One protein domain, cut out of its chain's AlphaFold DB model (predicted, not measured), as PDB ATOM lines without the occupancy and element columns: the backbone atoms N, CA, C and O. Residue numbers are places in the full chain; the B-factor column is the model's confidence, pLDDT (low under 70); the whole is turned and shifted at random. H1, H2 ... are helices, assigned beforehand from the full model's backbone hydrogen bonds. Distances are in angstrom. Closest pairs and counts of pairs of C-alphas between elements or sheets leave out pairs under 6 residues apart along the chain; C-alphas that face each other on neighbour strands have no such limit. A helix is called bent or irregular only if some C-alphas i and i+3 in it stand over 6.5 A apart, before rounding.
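This is residues 237 to 374 of the 381 residues of an uncharacterized protein of Nannocystis exedens (UniProt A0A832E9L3). Three helices, H1, H2 and H4, make a splayed up-and-down bundle, and the first arm of bent helix H5, H5a, packs on H2 and H4. Short H3 packs on the first part of H1, and residues 362 to 374 of H5b stick out. The printed part has 138 residues with five named helices, H1 to H5 in order, and no named strand: it is all helix. It is only just compact, close to loose, with a radius of gyration of the C-alphas of 16.8 A and spans of 52 by 40 by 29 A.

H1, residues 237 to 262, and H2, residues 272 to 300, form a helical hairpin at a shallow tilt of 32 degrees, only just short of steep; residues 254 to 262 of H1 touch H2, the closest C-alphas being Val 258 and Pro 272, 5.1 A. H3, residues 310 to 318, touches residues 239 to 243 of H1. H4, residues 320 to 340, touches residues 242 to 254 of H1, the same way at 16 degrees, a shallow tilt. H5, residues 346 to 374, was assigned as one helix by its hydrogen bonds but is bent, C-alphas 354 and 357 being 6.9 A apart. H5a touches H2, the closest C-alphas being Val 282 and Gly 353, 3.9 A. Every O i to N i+4 pair is within hydrogen-bond range in H1, H2, H3, H4, H5a and H5b.

H1 begins at C-alpha 237 (193.066, 255.876, 196.302) and is 36.3 A long, H2 42.2 A, H4 30.2 A. H5b, residues 357 to 374, ends at C-alpha 374 (231.121, 269.866, 194.476).

The C-alphas of Gly 264 and Arg 303 are farthest apart, 53.9 A. The printed part has no cut and no long link. Residues 302 to 309 and 366 to 374 are under pLDDT 70.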
ATOM      1  N   GLN A 237     193.588 254.689 196.989       94.44
ATOM      2  CA  GLN A 237     193.066 255.876 196.302       94.44
ATOM      3  C   GLN A 237     194.186 256.850 195.931       94.44
ATOM      4  O   GLN A 237     194.186 257.385 194.827       94.44
ATOM      5  N   ARG A 238     195.176 257.049 196.815       93.94
ATOM      6  CA  ARG A 238     196.346 257.891 196.518       93.94
ATOM      7  C   ARG A 238     197.202 257.285 195.406       93.94
ATOM      8  O   ARG A 238     197.670 258.024 194.545       93.94
ATOM      9  N   GLN A 239     197.372 255.965 195.402       93.38
ATOM     10  CA  GLN A 239     198.095 255.259 194.337       93.38
ATOM     11  C   GLN A 239     197.368 255.387 192.989       93.38
ATOM     12  O   GLN A 239     197.988 255.722 191.983       93.38
ATOM     13  N   LEU A 240     196.041 255.217 192.972       94.56
ATOM     14  CA  LEU A 240     195.229 255.418 191.772       94.56
ATOM     15  C   LEU A 240     195.272 256.873 191.288       94.56
ATOM     16  O   LEU A 240     195.424 257.113 190.096       94.56
ATOM     17  N   PHE A 241     195.189 257.847 192.199       96.12
ATOM     18  CA  PHE A 241     195.330 259.261 191.853       96.12
ATOM     19  C   PHE A 241     196.695 259.554 191.230       96.12
ATOM     20  O   PHE A 241     196.770 260.340 190.294       96.12
ATOM     21  N   SER A 242     197.754 258.897 191.706       94.00
ATOM     22  CA  SER A 242     199.084 259.003 191.107       94.00
ATOM     23  C   SER A 242     199.103 258.465 189.674       94.00
ATOM     24  O   SER A 242     199.615 259.125 188.783       94.00
ATOM     25  N   LEU A 243     198.465 257.323 189.394       95.25
ATOM     26  CA  LEU A 243     198.312 256.851 188.012       95.25
ATOM     27  C   LEU A 243     197.533 257.860 187.148       95.25
ATOM     28  O   LEU A 243     197.969 258.206 186.050       95.25
ATOM     29  N   LEU A 244     196.387 258.338 187.637       97.00
ATOM     30  CA  LEU A 244     195.537 259.278 186.905       97.00
ATOM     31  C   LEU A 244     196.238 260.619 186.657       97.00
ATOM     32  O   LEU A 244     196.089 261.183 185.575       97.00
ATOM     33  N   SER A 245     197.023 261.114 187.619       96.38
ATOM     34  CA  SER A 245     197.794 262.346 187.461       96.38
ATOM     35  C   SER A 245     198.841 262.197 186.358       96.38
ATOM     36  O   SER A 245     198.945 263.085 185.516       96.38
ATOM     37  N   GLN A 246     199.538 261.057 186.277       95.44
ATOM     38  CA  GLN A 246     200.485 260.798 185.186       95.44
ATOM     39  C   GLN A 246     199.792 260.753 183.820       95.44
ATOM     40  O   GLN A 246     200.274 261.363 182.867       95.44
ATOM     41  N   LEU A 247     198.637 260.086 183.713       95.94
ATOM     42  CA  LEU A 247     197.855 260.062 182.470       95.94
ATOM     43  C   LEU A 247     197.382 261.465 182.061       95.94
ATOM     44  O   LEU A 247     197.421 261.811 180.881       95.94
ATOM     45  N   LEU A 248     196.977 262.289 183.028       97.50
ATOM     46  CA  LEU A 248     196.569 263.668 182.776       97.50
ATOM     47  C   LEU A 248     197.745 264.543 182.326       97.50
ATOM     48  O   LEU A 248     197.564 265.370 181.433       97.50
ATOM     49  N   ILE A 249     198.940 264.360 182.897       96.44
ATOM     50  CA  ILE A 249     200.156 265.070 182.473       96.44
ATOM     51  C   ILE A 249     200.491 264.719 181.016       96.44
ATOM     52  O   ILE A 249     200.692 265.633 180.216       96.44
ATOM     53  N   TRP A 250     200.467 263.430 180.648       95.50
ATOM     54  CA  TRP A 250     200.611 262.984 179.253       95.50
ATOM     55  C   TRP A 250     199.597 263.677 178.333       95.50
ATOM     56  O   TRP A 250     199.968 264.339 177.367       95.50
ATOM     57  N   ALA A 251     198.306 263.580 178.653       96.25
ATOM     58  CA  ALA A 251     197.257 264.167 177.823       96.25
ATOM     59  C   ALA A 251     197.399 265.694 177.688       96.25
ATOM     60  O   ALA A 251     197.215 266.237 176.599       96.25
ATOM     61  N   SER A 252     197.764 266.382 178.774       96.94
ATOM     62  CA  SER A 252     197.910 267.841 178.799       96.94
ATOM     63  C   SER A 252     199.103 268.314 177.974       96.94
ATOM     64  O   SER A 252     198.982 269.293 177.243       96.94
ATOM     65  N   LEU A 253     200.243 267.619 178.050       96.25
ATOM     66  CA  LEU A 253     201.426 267.963 177.259       96.25
ATOM     67  C   LEU A 253     201.193 267.685 175.771       96.25
ATOM     68  O   LEU A 253     201.425 268.572 174.954       96.25
ATOM     69  N   GLY A 254     200.658 266.515 175.416       94.81
ATOM     70  CA  GLY A 254     200.314 266.199 174.026       94.81
ATOM     71  C   GLY A 254     199.278 267.164 173.442       94.81
ATOM     72  O   GLY A 254     199.495 267.743 172.379       94.81
ATOM     73  N   GLY A 255     198.178 267.402 174.164       95.75
ATOM     74  CA  GLY A 255     197.135 268.344 173.754       95.75
ATOM     75  C   GLY A 255     197.641 269.786 173.651       95.75
ATOM     76  O   GLY A 255     197.309 270.485 172.696       95.75
ATOM     77  N   GLY A 256     198.496 270.214 174.584       95.50
ATOM     78  CA  GLY A 256     199.134 271.529 174.559       95.50
ATOM     79  C   GLY A 256     200.035 271.728 173.339       95.50
ATOM     80  O   GLY A 256     199.946 272.767 172.690       95.50
ATOM     81  N   LEU A 257     200.846 270.729 172.975       93.19
ATOM     82  CA  LEU A 257     201.689 270.778 171.772       93.19
ATOM     83  C   LEU A 257     200.847 270.937 170.496       93.19
ATOM     84  O   LEU A 257     201.134 271.800 169.668       93.19
ATOM     85  N   VAL A 258     199.778 270.147 170.366       93.69
ATOM     86  CA  VAL A 258     198.841 270.217 169.230       93.69
ATOM     87  C   VAL A 258     198.139 271.575 169.178       93.69
ATOM     88  O   VAL A 258     198.017 272.166 168.106       93.69
ATOM     89  N   TRP A 259     197.714 272.100 170.330       95.00
ATOM     90  CA  TRP A 259     197.082 273.414 170.435       95.00
ATOM     91  C   TRP A 259     198.025 274.548 170.014       95.00
ATOM     92  O   TRP A 259     197.640 275.405 169.222       95.00
ATOM     93  N   ILE A 260     199.277 274.536 170.480       92.81
ATOM     94  CA  ILE A 260     200.289 275.535 170.099       92.81
ATOM     95  C   ILE A 260     200.576 275.479 168.591       92.81
ATOM     96  O   ILE A 260     200.657 276.527 167.946       92.81
ATOM     97  N   ALA A 261     200.681 274.277 168.015       91.31
ATOM     98  CA  ALA A 261     200.842 274.103 166.573       91.31
ATOM     99  C   ALA A 261     199.632 274.654 165.797       91.31
ATOM    100  O   ALA A 261     199.805 275.344 164.793       91.31
ATOM    101  N   HIS A 262     198.412 274.423 166.293       92.25
ATOM    102  CA  HIS A 262     197.186 274.947 165.688       92.25
ATOM    103  C   HIS A 262     197.121 276.482 165.685       92.25
ATOM    104  O   HIS A 262     196.648 277.069 164.715       92.25
ATOM    105  N   LEU A 263     197.649 277.144 166.722       93.88
ATOM    106  CA  LEU A 263     197.757 278.609 166.774       93.88
ATOM    107  C   LEU A 263     198.781 279.187 165.778       93.88
ATOM    108  O   LEU A 263     198.917 280.405 165.685       93.88
ATOM    109  N   GLY A 264     199.525 278.342 165.058       90.38
ATOM    110  CA  GLY A 264     200.529 278.765 164.084       90.38
ATOM    111  C   GLY A 264     201.824 279.288 164.703       90.38
ATOM    112  O   GLY A 264     202.718 279.692 163.967       90.38
ATOM    113  N   VAL A 265     201.965 279.240 166.036       88.31
ATOM    114  CA  VAL A 265     203.199 279.638 166.742       88.31
ATOM    115  C   VAL A 265     204.379 278.783 166.277       88.31
ATOM    116  O   VAL A 265     205.500 279.274 166.198       88.31
ATOM    117  N   TRP A 266     204.107 277.523 165.926       86.12
ATOM    118  CA  TRP A 266     205.080 276.556 165.425       86.12
ATOM    119  C   TRP A 266     204.628 275.897 164.118       86.12
ATOM    120  O   TRP A 266     204.717 274.679 163.966       86.12
ATOM    121  N   SER A 267     204.128 276.693 163.172       81.88
ATOM    122  CA  SER A 267     203.709 276.197 161.851       81.88
ATOM    123  C   SER A 267     204.821 275.451 161.097       81.88
ATOM    124  O   SER A 267     204.528 274.602 160.260       81.88
ATOM    125  N   GLU A 268     206.086 275.721 161.428       81.88
ATOM    126  CA  GLU A 268     207.266 275.070 160.849       81.88
ATOM    127  C   GLU A 268     207.530 273.650 161.386       81.88
ATOM    128  O   GLU A 268     208.222 272.878 160.727       81.88
ATOM    129  N   LEU A 269     207.008 273.280 162.567       76.50
ATOM    130  CA  LEU A 269     207.337 271.991 163.197       76.50
ATOM    131  C   LEU A 269     206.592 270.810 162.562       76.50
ATOM    132  O   LEU A 269     207.194 269.758 162.349       76.50
ATOM    133  N   ALA A 270     205.285 270.956 162.327       82.88
ATOM    134  CA  ALA A 270     204.423 269.977 161.660       82.88
ATOM    135  C   ALA A 270     202.961 270.452 161.648       82.88
ATOM    136  O   ALA A 270     202.540 271.252 162.487       82.88
ATOM    137  N   GLU A 271     202.151 269.856 160.770       91.81
ATOM    138  CA  GLU A 271     200.696 269.906 160.912       91.81
ATOM    139  C   GLU A 271     200.253 269.247 162.239       91.81
ATOM    140  O   GLU A 271     200.842 268.236 162.648       91.81
ATOM    141  N   PRO A 272     199.192 269.747 162.905       92.06
ATOM    142  CA  PRO A 272     198.762 269.249 164.216       92.06
ATOM    143  C   PRO A 272     198.533 267.729 164.280       92.06
ATOM    144  O   PRO A 272     198.853 267.100 165.288       92.06
ATOM    145  N   GLY A 273     198.018 267.126 163.200       92.25
ATOM    146  CA  GLY A 273     197.797 265.678 163.112       92.25
ATOM    147  C   GLY A 273     199.097 264.869 163.126       92.25
ATOM    148  O   GLY A 273     199.204 263.898 163.871       92.25
ATOM    149  N   ILE A 274     200.109 265.318 162.377       92.31
ATOM    150  CA  ILE A 274     201.435 264.681 162.326       92.31
ATOM    151  C   ILE A 274     202.141 264.823 163.680       92.31
ATOM    152  O   ILE A 274     202.778 263.884 164.156       92.31
ATOM    153  N   LEU A 275     202.012 265.983 164.336       92.94
ATOM    154  CA  LEU A 275     202.596 266.201 165.659       92.94
ATOM    155  C   LEU A 275     201.967 265.281 166.717       92.94
ATOM    156  O   LEU A 275     202.694 264.703 167.527       92.94
ATOM    157  N   LEU A 276     200.641 265.104 166.685       94.88
ATOM    158  CA  LEU A 276     199.940 264.168 167.566       94.88
ATOM    159  C   LEU A 276     200.371 262.720 167.306       94.88
ATOM    160  O   LEU A 276     200.657 261.994 168.255       94.88
ATOM    161  N   GLU A 277     200.451 262.305 166.041       95.81
ATOM    162  CA  GLU A 277     200.924 260.970 165.670       95.81
ATOM    163  C   GLU A 277     202.335 260.719 166.217       95.81
ATOM    164  O   GLU A 277     202.558 259.757 166.953       95.81
ATOM    165  N   ARG A 278     203.277 261.635 165.964       94.81
ATOM    166  CA  ARG A 278     204.638 261.543 166.511       94.81
ATOM    167  C   ARG A 278     204.641 261.468 168.025       94.81
ATOM    168  O   ARG A 278     205.337 260.624 168.582       94.81
ATOM    169  N   TYR A 279     203.856 262.310 168.692       95.50
ATOM    170  CA  TYR A 279     203.741 262.287 170.144       95.50
ATOM    171  C   TYR A 279     203.312 260.910 170.659       95.50
ATOM    172  O   TYR A 279     203.949 260.365 171.562       95.50
ATOM    173  N   LEU A 280     202.283 260.310 170.053       96.75
ATOM    174  CA  LEU A 280     201.800 258.979 170.420       96.75
ATOM    175  C   LEU A 280     202.867 257.900 170.199       96.75
ATOM    176  O   LEU A 280     203.075 257.072 171.086       96.75
ATOM    177  N   PHE A 281     203.582 257.922 169.070       97.31
ATOM    178  CA  PHE A 281     204.621 256.929 168.778       97.31
ATOM    179  C   PHE A 281     205.870 257.087 169.664       97.31
ATOM    180  O   PHE A 281     206.360 256.083 170.181       97.31
ATOM    181  N   VAL A 282     206.351 258.308 169.935       95.94
ATOM    182  CA  VAL A 282     207.455 258.524 170.897       95.94
ATOM    183  C   VAL A 282     207.032 258.075 172.305       95.94
ATOM    184  O   VAL A 282     207.787 257.389 173.002       95.94
ATOM    185  N   THR A 283     205.803 258.394 172.723       94.62
ATOM    186  CA  THR A 283     205.249 257.950 174.013       94.62
ATOM    187  C   THR A 283     205.202 256.426 174.098       94.62
ATOM    188  O   THR A 283     205.697 255.844 175.062       94.62
ATOM    189  N   LEU A 284     204.667 255.765 173.066       96.19
ATOM    190  CA  LEU A 284     204.592 254.307 172.989       96.19
ATOM    191  C   LEU A 284     205.982 253.665 173.069       96.19
ATOM    192  O   LEU A 284     206.169 252.704 173.814       96.19
ATOM    193  N   GLY A 285     206.966 254.218 172.355       95.00
ATOM    194  CA  GLY A 285     208.352 253.749 172.401       95.00
ATOM    195  C   GLY A 285     208.936 253.823 173.812       95.00
ATOM    196  O   GLY A 285     209.540 252.862 174.287       95.00
ATOM    197  N   SER A 286     208.672 254.924 174.514       93.31
ATOM    198  CA  SER A 286     209.129 255.148 175.892       93.31
ATOM    199  C   SER A 286     208.467 254.178 176.881       93.31
ATOM    200  O   SER A 286     209.134 253.585 177.729       93.31
ATOM    201  N   VAL A 287     207.158 253.938 176.738       92.69
ATOM    202  CA  VAL A 287     206.415 252.954 177.548       92.69
ATOM    203  C   VAL A 287     206.942 251.534 177.319       92.69
ATOM    204  O   VAL A 287     207.120 250.785 178.282       92.69
ATOM    205  N   LEU A 288     207.231 251.157 176.068       94.12
ATOM    206  CA  LEU A 288     207.824 249.856 175.740       94.12
ATOM    207  C   LEU A 288     209.209 249.689 176.371       94.12
ATOM    208  O   LEU A 288     209.507 248.616 176.902       94.12
ATOM    209  N   HIS A 289     210.036 250.738 176.354       91.50
ATOM    210  CA  HIS A 289     211.337 250.719 177.017       91.50
ATOM    211  C   HIS A 289     211.195 250.445 178.516       91.50
ATOM    212  O   HIS A 289     211.792 249.495 179.029       91.50
ATOM    213  N   LEU A 290     210.333 251.208 179.196       87.88
ATOM    214  CA  LEU A 290     210.061 251.041 180.622       87.88
ATOM    215  C   LEU A 290     209.556 249.625 180.935       87.88
ATOM    216  O   LEU A 290     210.058 248.978 181.855       87.88
ATOM    217  N   ALA A 291     208.621 249.102 180.137       89.31
ATOM    218  CA  ALA A 291     208.092 247.751 180.306       89.31
ATOM    219  C   ALA A 291     209.190 246.677 180.186       89.31
ATOM    220  O   ALA A 291     209.250 245.753 181.005       89.31
ATOM    221  N   LEU A 292     210.097 246.807 179.210       90.44
ATOM    222  CA  LEU A 292     211.233 245.896 179.054       90.44
ATOM    223  C   LEU A 292     212.247 246.033 180.192       90.44
ATOM    224  O   LEU A 292     212.765 245.015 180.655       90.44
ATOM    225  N   ALA A 293     212.524 247.250 180.663       85.75
ATOM    226  CA  ALA A 293     213.404 247.490 181.801       85.75
ATOM    227  C   ALA A 293     212.845 246.836 183.075       85.75
ATOM    228  O   ALA A 293     213.555 246.088 183.752       85.75
ATOM    229  N   THR A 294     211.548 247.006 183.349       83.19
ATOM    230  CA  THR A 294     210.865 246.336 184.464       83.19
ATOM    231  C   THR A 294     210.899 244.816 184.312       83.19
ATOM    232  O   THR A 294     211.165 244.107 185.283       83.19
ATOM    233  N   LEU A 295     210.681 244.286 183.104       86.56
ATOM    234  CA  LEU A 295     210.757 242.846 182.853       86.56
ATOM    235  C   LEU A 295     212.177 242.299 183.072       86.56
ATOM    236  O   LEU A 295     212.332 241.226 183.655       86.56
ATOM    237  N   LYS A 296     213.214 243.033 182.647       86.19
ATOM    238  CA  LYS A 296     214.622 242.686 182.898       86.19
ATOM    239  C   LYS A 296     214.937 242.687 184.392       86.19
ATOM    240  O   LYS A 296     215.507 241.713 184.875       86.19
ATOM    241  N   GLN A 297     214.509 243.715 185.124       81.88
ATOM    242  CA  GLN A 297     214.695 243.793 186.574       81.88
ATOM    243  C   GLN A 297     213.995 242.626 187.288       81.88
ATOM    244  O   GLN A 297     214.586 241.977 188.147       81.88
ATOM    245  N   ARG A 298     212.766 242.285 186.878       81.50
ATOM    246  CA  ARG A 298     212.039 241.112 187.396       81.50
ATOM    247  C   ARG A 298     212.772 239.803 187.112       81.50
ATOM    248  O   ARG A 298     212.841 238.948 187.986       81.50
ATOM    249  N   ARG A 299     213.341 239.646 185.912       84.69
ATOM    250  CA  ARG A 299     214.147 238.467 185.567       84.69
ATOM    251  C   ARG A 299     215.433 238.377 186.370       84.69
ATOM    252  O   ARG A 299     215.901 237.275 186.581       84.69
ATOM    253  N   GLN A 300     216.025 239.484 186.799       84.19
ATOM    254  CA  GLN A 300     217.204 239.433 187.665       84.19
ATOM    255  C   GLN A 300     216.804 239.013 189.088       84.19
ATOM    256  O   GLN A 300     217.436 238.131 189.670       84.19
ATOM    257  N   ASN A 301     215.669 239.512 189.580       77.00
ATOM    258  CA  ASN A 301     215.169 239.265 190.933       77.00
ATOM    259  C   ASN A 301     214.255 238.020 190.999       77.00
ATOM    260  O   ASN A 301     213.058 238.133 191.263       77.00
ATOM    261  N   HIS A 302     214.820 236.823 190.789       66.00
ATOM    262  CA  HIS A 302     214.147 235.503 190.689       66.00
ATOM    263  C   HIS A 302     213.231 235.079 191.872       66.00
ATOM    264  O   HIS A 302     212.770 233.939 191.907       66.00
ATOM    265  N   ARG A 303     212.974 235.935 192.871       60.53
ATOM    266  CA  ARG A 303     212.268 235.597 194.124       60.53
ATOM    267  C   ARG A 303     211.078 236.497 194.476       60.53
ATOM    268  O   ARG A 303     210.534 236.366 195.569       60.53
ATOM    269  N   ALA A 304     210.667 237.419 193.609       57.50
ATOM    270  CA  ALA A 304     209.460 238.207 193.857       57.50
ATOM    271  C   ALA A 304     208.228 237.482 193.284       57.50
ATOM    272  O   ALA A 304     208.041 237.460 192.071       57.50
ATOM    273  N   GLU A 305     207.405 236.867 194.143       55.69
ATOM    274  CA  GLU A 305     206.038 236.454 193.786       55.69
ATOM    275  C   GLU A 305     205.208 237.714 193.487       55.69
ATOM    276  O   GLU A 305     205.225 238.666 194.264       55.69
ATOM    277  N   ILE A 306     204.549 237.753 192.326       46.31
ATOM    278  CA  ILE A 306     203.957 238.973 191.761       46.31
ATOM    279  C   ILE A 306     202.437 238.970 191.952       46.31
ATOM    280  O   ILE A 306     201.745 238.100 191.417       46.31
ATOM    281  N   HIS A 307     201.911 240.024 192.577       56.34
ATOM    282  CA  HIS A 307     200.518 240.445 192.419       56.34
ATOM    283  C   HIS A 307     200.482 241.574 191.378       56.34
ATOM    284  O   HIS A 307     200.575 242.757 191.689       56.34
ATOM    285  N   ALA A 308     200.373 241.196 190.100       65.31
ATOM    286  CA  ALA A 308     200.824 242.011 188.963       65.31
ATOM    287  C   ALA A 308     200.213 243.416 188.837       65.31
ATOM    288  O   ALA A 308     200.871 244.299 188.288       65.31
ATOM    289  N   LEU A 309     198.982 243.616 189.311       60.22
ATOM    290  CA  LEU A 309     198.289 244.904 189.227       60.22
ATOM    291  C   LEU A 309     198.558 245.801 190.438       60.22
ATOM    292  O   LEU A 309     198.836 246.987 190.256       60.22
ATOM    293  N   ASP A 310     198.530 245.243 191.649       70.56
ATOM    294  CA  ASP A 310     198.835 245.993 192.872       70.56
ATOM    295  C   ASP A 310     200.294 246.478 192.848       70.56
ATOM    296  O   ASP A 310     200.577 247.634 193.173       70.56
ATOM    297  N   ASP A 311     201.197 245.647 192.323       83.75
ATOM    298  CA  ASP A 311     202.605 245.999 192.139       83.75
ATOM    299  C   ASP A 311     202.796 247.144 191.132       83.75
ATOM    300  O   ASP A 311     203.720 247.943 191.280       83.75
ATOM    301  N   LEU A 312     201.937 247.252 190.109       88.56
ATOM    302  CA  LEU A 312     202.051 248.295 189.085       88.56
ATOM    303  C   LEU A 312     201.637 249.668 189.623       88.56
ATOM    304  O   LEU A 312     202.361 250.644 189.423       88.56
ATOM    305  N   LEU A 313     200.493 249.756 190.311       92.12
ATOM    306  CA  LEU A 313     200.034 251.016 190.910       92.12
ATOM    307  C   LEU A 313     201.044 251.532 191.933       92.12
ATOM    308  O   LEU A 313     201.390 252.714 191.930       92.12
ATOM    309  N   LEU A 314     201.553 250.632 192.771       91.38
ATOM    310  CA  LEU A 314     202.575 250.939 193.759       91.38
ATOM    311  C   LEU A 314     203.889 251.382 193.108       91.38
ATOM    312  O   LEU A 314     204.481 252.368 193.538       91.38
ATOM    313  N   PHE A 315     204.318 250.703 192.041       90.75
ATOM    314  CA  PHE A 315     205.508 251.077 191.276       90.75
ATOM    315  C   PHE A 315     205.402 252.491 190.703       90.75
ATOM    316  O   PHE A 315     206.314 253.299 190.891       90.75
ATOM    317  N   ILE A 316     204.282 252.805 190.042       92.12
ATOM    318  CA  ILE A 316     204.032 254.139 189.481       92.12
ATOM    319  C   ILE A 316     204.019 255.178 190.597       92.12
ATOM    320  O   ILE A 316     204.649 256.222 190.472       92.12
ATOM    321  N   HIS A 317     203.363 254.862 191.712       93.50
ATOM    322  CA  HIS A 317     203.262 255.762 192.846       93.50
ATOM    323  C   HIS A 317     204.625 256.092 193.474       93.50
ATOM    324  O   HIS A 317     204.922 257.254 193.734       93.50
ATOM    325  N   ILE A 318     205.480 255.090 193.680       91.06
ATOM    326  CA  ILE A 318     206.840 255.281 194.211       91.06
ATOM    327  C   ILE A 318     207.698 256.088 193.231       91.06
ATOM    328  O   ILE A 318     208.543 256.872 193.650       91.06
ATOM    329  N   ARG A 319     207.480 255.927 191.923       90.69
ATOM    330  CA  ARG A 319     208.244 256.617 190.876       90.69
ATOM    331  C   ARG A 319     207.544 257.850 190.307       90.69
ATOM    332  O   ARG A 319     207.944 258.310 189.244       90.69
ATOM    333  N   GLU A 320     206.561 258.417 191.005       91.06
ATOM    334  CA  GLU A 320     205.700 259.498 190.498       91.06
ATOM    335  C   GLU A 320     206.502 260.658 189.879       91.06
ATOM    336  O   GLU A 320     206.240 261.080 188.753       91.06
ATOM    337  N   VAL A 321     207.529 261.133 190.587       90.00
ATOM    338  CA  VAL A 321     208.374 262.253 190.139       90.00
ATOM    339  C   VAL A 321     209.283 261.857 188.972       90.00
ATOM    340  O   VAL A 321     209.416 262.614 188.014       90.00
ATOM    341  N   ALA A 322     209.898 260.673 189.032       87.06
ATOM    342  CA  ALA A 322     210.782 260.187 187.970       87.06
ATOM    343  C   ALA A 322     210.011 259.944 186.664       87.06
ATOM    344  O   ALA A 322     210.469 260.324 185.586       87.06
ATOM    345  N   ILE A 323     208.802 259.380 186.764       90.00
ATOM    346  CA  ILE A 323     207.902 259.204 185.625       90.00
ATOM    347  C   ILE A 323     207.545 260.572 185.055       90.00
ATOM    348  O   ILE A 323     207.772 260.769 183.870       90.00
ATOM    349  N   ALA A 324     207.105 261.540 185.866       91.81
ATOM    350  CA  ALA A 324     206.765 262.880 185.378       91.81
ATOM    351  C   ALA A 324     207.921 263.550 184.607       91.81
ATOM    352  O   ALA A 324     207.700 264.126 183.539       91.81
ATOM    353  N   TRP A 325     209.160 263.419 185.090       89.69
ATOM    354  CA  TRP A 325     210.348 263.881 184.361       89.69
ATOM    355  C   TRP A 325     210.566 263.144 183.043       89.69
ATOM    356  O   TRP A 325     210.919 263.773 182.048       89.69
ATOM    357  N   THR A 326     210.302 261.839 183.011       88.56
ATOM    358  CA  THR A 326     210.337 261.043 181.777       88.56
ATOM    359  C   THR A 326     209.295 261.551 180.777       88.56
ATOM    360  O   THR A 326     209.625 261.763 179.615       88.56
ATOM    361  N   ILE A 327     208.060 261.840 181.216       92.88
ATOM    362  CA  ILE A 327     207.008 262.422 180.357       92.88
ATOM    363  C   ILE A 327     207.467 263.760 179.763       92.88
ATOM    364  O   ILE A 327     207.302 264.030 178.568       92.88
ATOM    365  N   PHE A 328     208.054 264.607 180.606       93.19
ATOM    366  CA  PHE A 328     208.563 265.905 180.190       93.19
ATOM    367  C   PHE A 328     209.697 265.767 179.165       93.19
ATOM    368  O   PHE A 328     209.657 266.405 178.113       93.19
ATOM    369  N   ALA A 329     210.660 264.877 179.416       91.31
ATOM    370  CA  ALA A 329     211.752 264.591 178.492       91.31
ATOM    371  C   ALA A 329     211.250 264.028 177.154       91.31
ATOM    372  O   ALA A 329     211.725 264.441 176.097       91.31
ATOM    373  N   VAL A 330     210.239 263.155 177.178       92.06
ATOM    374  CA  VAL A 330     209.574 262.660 175.965       92.06
ATOM    375  C   VAL A 330     208.952 263.793 175.162       92.06
ATOM    376  O   VAL A 330     209.123 263.851 173.946       92.06
ATOM    377  N   SER A 331     208.297 264.734 175.834       93.81
ATOM    378  CA  SER A 331     207.697 265.897 175.175       93.81
ATOM    379  C   SER A 331     208.760 266.779 174.504       93.81
ATOM    380  O   SER A 331     208.575 267.197 173.362       93.81
ATOM    381  N   ILE A 332     209.914 266.985 175.151       93.25
ATOM    382  CA  ILE A 332     211.071 267.659 174.532       93.25
ATOM    383  C   ILE A 332     211.587 266.863 173.329       93.25
ATOM    384  O   ILE A 332     211.866 267.447 172.283       93.25
ATOM    385  N   GLY A 333     211.685 265.537 173.449       91.50
ATOM    386  CA  GLY A 333     212.116 264.656 172.366       91.50
ATOM    387  C   GLY A 333     211.223 264.755 171.127       91.50
ATOM    388  O   GLY A 333     211.733 264.794 170.012       91.50
ATOM    389  N   VAL A 334     209.904 264.877 171.309       94.19
ATOM    390  CA  VAL A 334     208.940 265.090 170.214       94.19
ATOM    391  C   VAL A 334     209.179 266.427 169.511       94.19
ATOM    392  O   VAL A 334     209.206 266.473 168.278       94.19
ATOM    393  N   VAL A 335     209.383 267.506 170.274       93.75
ATOM    394  CA  VAL A 335     209.689 268.836 169.716       93.75
ATOM    395  C   VAL A 335     211.015 268.805 168.957       93.75
ATOM    396  O   VAL A 335     211.074 269.228 167.805       93.75
ATOM    397  N   GLY A 336     212.063 268.242 169.563       93.44
ATOM    398  CA  GLY A 336     213.381 268.113 168.945       93.44
ATOM    399  C   GLY A 336     213.350 267.275 167.667       93.44
ATOM    400  O   GLY A 336     213.905 267.692 166.655       93.44
ATOM    401  N   LEU A 337     212.648 266.137 167.675       94.00
ATOM    402  CA  LEU A 337     212.467 265.307 166.483       94.00
ATOM    403  C   LEU A 337     211.740 266.072 165.377       94.00
ATOM    404  O   LEU A 337     212.161 266.010 164.227       94.00
ATOM    405  N   SER A 338     210.681 266.805 165.721       93.38
ATOM    406  CA  SER A 338     209.903 267.568 164.742       93.38
ATOM    407  C   SER A 338     210.704 268.727 164.149       93.38
ATOM    408  O   SER A 338     210.540 269.030 162.977       93.38
ATOM    409  N   PHE A 339     211.616 269.321 164.921       92.81
ATOM    410  CA  PHE A 339     212.516 270.369 164.441       92.81
ATOM    411  C   PHE A 339     213.642 269.820 163.553       92.81
ATOM    412  O   PHE A 339     213.916 270.353 162.482       92.81
ATOM    413  N   VAL A 340     214.310 268.746 163.990       94.81
ATOM    414  CA  VAL A 340     215.478 268.178 163.292       94.81
ATOM    415  C   VAL A 340     215.064 267.368 162.065       94.81
ATOM    416  O   VAL A 340     215.769 267.363 161.058       94.81
ATOM    417  N   ASN A 341     213.933 266.670 162.141       93.81
ATOM    418  CA  ASN A 341     213.401 265.861 161.055       93.81
ATOM    419  C   ASN A 341     211.874 266.043 160.938       93.81
ATOM    420  O   ASN A 341     211.105 265.164 161.350       93.81
ATOM    421  N   PRO A 342     211.417 267.146 160.314       91.62
ATOM    422  CA  PRO A 342     209.995 267.418 160.104       91.62
ATOM    423  C   PRO A 342     209.279 266.363 159.256       91.62
ATOM    424  O   PRO A 342     208.052 266.349 159.234       91.62
ATOM    425  N   GLY A 343     210.015 265.474 158.573       93.06
ATOM    426  CA  GLY A 343     209.506 264.351 157.781       93.06
ATOM    427  C   GLY A 343     209.639 262.983 158.459       93.06
ATOM    428  O   GLY A 343     209.443 261.967 157.798       93.06
ATOM    429  N   ALA A 344     209.982 262.924 159.753       94.75
ATOM    430  CA  ALA A 344     210.117 261.665 160.480       94.75
ATOM    431  C   ALA A 344     208.820 260.842 160.421       94.75
ATOM    432  O   ALA A 344     207.744 261.342 160.772       94.75
ATOM    433  N   ASN A 345     208.953 259.583 159.997       96.12
ATOM    434  CA  ASN A 345     207.879 258.596 159.990       96.12
ATOM    435  C   ASN A 345     207.600 258.054 161.411       96.12
ATOM    436  O   ASN A 345     208.429 258.227 162.319       96.12
ATOM    437  N   PRO A 346     206.450 257.391 161.627       96.69
ATOM    438  CA  PRO A 346     206.080 256.836 162.929       96.69
ATOM    439  C   PRO A 346     207.100 255.843 163.500       96.69
ATOM    440  O   PRO A 346     207.316 255.810 164.712       96.69
ATOM    441  N   GLU A 347     207.786 255.072 162.651       97.50
ATOM    442  CA  GLU A 347     208.820 254.128 163.086       97.50
ATOM    443  C   GLU A 347     210.033 254.845 163.688       97.50
ATOM    444  O   GLU A 347     210.524 254.449 164.747       97.50
ATOM    445  N   THR A 348     210.493 255.933 163.061       96.50
ATOM    446  CA  THR A 348     211.580 256.756 163.614       96.50
ATOM    447  C   THR A 348     211.157 257.367 164.945       96.50
ATOM    448  O   THR A 348     211.922 257.326 165.908       96.50
ATOM    449  N   ALA A 349     209.927 257.882 165.036       96.38
ATOM    450  CA  ALA A 349     209.380 258.424 166.279       96.38
ATOM    451  C   ALA A 349     209.346 257.371 167.403       96.38
ATOM    452  O   ALA A 349     209.790 257.642 168.521       96.38
ATOM    453  N   LEU A 350     208.914 256.144 167.101       96.50
ATOM    454  CA  LEU A 350     208.928 255.027 168.048       96.50
ATOM    455  C   LEU A 350     210.341 254.728 168.569       96.50
ATOM    456  O   LEU A 350     210.534 254.577 169.776       96.50
ATOM    457  N   ILE A 351     211.334 254.668 167.674       95.81
ATOM    458  CA  ILE A 351     212.738 254.394 168.025       95.81
ATOM    459  C   ILE A 351     213.322 255.516 168.888       95.81
ATOM    460  O   ILE A 351     214.025 255.237 169.863       95.81
ATOM    461  N   VAL A 352     213.017 256.775 168.561       94.69
ATOM    462  CA  VAL A 352     213.412 257.936 169.371       94.69
ATOM    463  C   VAL A 352     212.837 257.803 170.778       94.69
ATOM    464  O   VAL A 352     213.592 257.863 171.744       94.69
ATOM    465  N   GLY A 353     211.539 257.511 170.898       94.50
ATOM    466  CA  GLY A 353     210.884 257.232 172.177       94.50
ATOM    467  C   GLY A 353     211.572 256.136 172.980       94.50
ATOM    468  O   GLY A 353     211.921 256.321 174.141       94.50
ATOM    469  N   PHE A 354     211.841 255.005 172.333       94.00
ATOM    470  CA  PHE A 354     212.510 253.870 172.961       94.00
ATOM    471  C   PHE A 354     213.932 254.186 173.453       94.00
ATOM    472  O   PHE A 354     214.419 253.538 174.378       94.00
ATOM    473  N   SER A 355     214.611 255.158 172.840       93.44
ATOM    474  CA  SER A 355     216.006 255.505 173.142       93.44
ATOM    475  C   SER A 355     216.148 256.667 174.134       93.44
ATOM    476  O   SER A 355     217.223 256.852 174.705       93.44
ATOM    477  N   LEU A 356     215.082 257.451 174.346       89.06
ATOM    478  CA  LEU A 356     215.110 258.654 175.185       89.06
ATOM    479  C   LEU A 356     215.442 258.355 176.647       89.06
ATOM    480  O   LEU A 356     216.208 259.106 177.241       89.06
ATOM    481  N   ASP A 357     214.937 257.256 177.206       76.75
ATOM    482  CA  ASP A 357     215.172 256.894 178.612       76.75
ATOM    483  C   ASP A 357     216.671 256.699 178.903       76.75
ATOM    484  O   ASP A 357     217.225 257.301 179.816       76.75
ATOM    485  N   SER A 358     217.381 255.975 178.029       82.69
ATOM    486  CA  SER A 358     218.835 255.786 178.152       82.69
ATOM    487  C   SER A 358     219.619 257.095 178.018       82.69
ATOM    488  O   SER A 358     220.657 257.261 178.659       82.69
ATOM    489  N   PHE A 359     219.143 258.034 177.196       80.00
ATOM    490  CA  PHE A 359     219.762 259.352 177.068       80.00
ATOM    491  C   PHE A 359     219.539 260.212 178.320       80.00
ATOM    492  O   PHE A 359     220.479 260.842 178.805       80.00
ATOM    493  N   VAL A 360     218.316 260.213 178.860       78.19
ATOM    494  CA  VAL A 360     217.960 260.943 180.083       78.19
ATOM    495  C   VAL A 360     218.733 260.394 181.276       78.19
ATOM    496  O   VAL A 360     219.337 261.182 181.997       78.19
ATOM    497  N   ASP A 361     218.802 259.075 181.442       73.38
ATOM    498  CA  ASP A 361     219.572 258.445 182.518       73.38
ATOM    499  C   ASP A 361     221.056 258.819 182.451       73.38
ATOM    500  O   ASP A 361     221.639 259.222 183.457       73.38
ATOM    501  N   LEU A 362     221.676 258.772 181.265       74.69
ATOM    502  CA  LEU A 362     223.066 259.209 181.085       74.69
ATOM    503  C   LEU A 362     223.259 260.689 181.440       74.69
ATOM    504  O   LEU A 362     224.282 261.062 182.022       74.69
ATOM    505  N   PHE A 363     222.291 261.536 181.093       75.06
ATOM    506  CA  PHE A 363     222.332 262.958 181.406       75.06
ATOM    507  C   PHE A 363     222.175 263.218 182.911       75.06
ATOM    508  O   PHE A 363     222.960 263.975 183.485       75.06
ATOM    509  N   LEU A 364     221.223 262.548 183.569       72.25
ATOM    510  CA  LEU A 364     220.992 262.649 185.010       72.25
ATOM    511  C   LEU A 364     222.180 262.111 185.813       72.25
ATOM    512  O   LEU A 364     222.667 262.808 186.697       72.25
ATOM    513  N   MET A 365     222.733 260.951 185.443       72.19
ATOM    514  CA  MET A 365     223.953 260.417 186.064       72.19
ATOM    515  C   MET A 365     225.123 261.402 185.962       72.19
ATOM    516  O   MET A 365     225.920 261.536 186.892       72.19
ATOM    517  N   ARG A 366     225.230 262.122 184.839       69.50
ATOM    518  CA  ARG A 366     226.269 263.137 184.651       69.50
ATOM    519  C   ARG A 366     226.032 264.375 185.514       69.50
ATOM    520  O   ARG A 366     227.002 264.916 186.038       69.50
ATOM    521  N   LEU A 367     224.784 264.811 185.682       68.56
ATOM    522  CA  LEU A 367     224.442 265.923 186.575       68.56
ATOM    523  C   LEU A 367     224.683 265.570 188.049       68.56
ATOM    524  O   LEU A 367     225.283 266.372 188.765       68.56
ATOM    525  N   ASP A 368     224.306 264.365 188.477       66.12
ATOM    526  CA  ASP A 368     224.549 263.879 189.841       66.12
ATOM    527  C   ASP A 368     226.049 263.757 190.149       66.12
ATOM    528  O   ASP A 368     226.500 264.085 191.249       66.12
ATOM    529  N   GLY A 369     226.866 263.360 189.168       60.31
ATOM    530  CA  GLY A 369     228.325 263.355 189.301       60.31
ATOM    531  C   GLY A 369     228.929 264.751 189.516       60.31
ATOM    532  O   GLY A 369     229.902 264.899 190.256       60.31
ATOM    533  N   VAL A 370     228.339 265.793 188.921       64.19
ATOM    534  CA  VAL A 370     228.796 267.187 189.075       64.19
ATOM    535  C   VAL A 370     228.384 267.764 190.434       64.19
ATOM    536  O   VAL A 370     229.176 268.454 191.077       64.19
ATOM    537  N   THR A 371     227.173 267.471 190.911       49.94
ATOM    538  CA  THR A 371     226.683 267.976 192.205       49.94
ATOM    539  C   THR A 371     227.350 267.277 193.391       49.94
ATOM    540  O   THR A 371     227.734 267.941 194.355       49.94
ATOM    541  N   THR A 372     227.571 265.962 193.312       49.53
ATOM    542  CA  THR A 372     228.267 265.200 194.365       49.53
ATOM    543  C   THR A 372     229.766 265.505 194.435       49.53
ATOM    544  O   THR A 372     230.326 265.537 195.533       49.53
ATOM    545  N   GLY A 373     230.410 265.807 193.299       45.53
ATOM    546  CA  GLY A 373     231.798 266.282 193.259       45.53
ATOM    547  C   GLY A 373     231.993 267.611 193.998       45.53
ATOM    548  O   GLY A 373     232.932 267.743 194.778       45.53
ATOM    549  N   ASN A 374     231.056 268.550 193.834       46.25
ATOM    550  CA  ASN A 374     231.121 269.866 194.476       46.25
ATOM    551  C   ASN A 374     230.745 269.844 195.970       46.25
ATOM    552  O   ASN A 374     231.251 270.657 196.742       46.25
TER     553      ASN A 374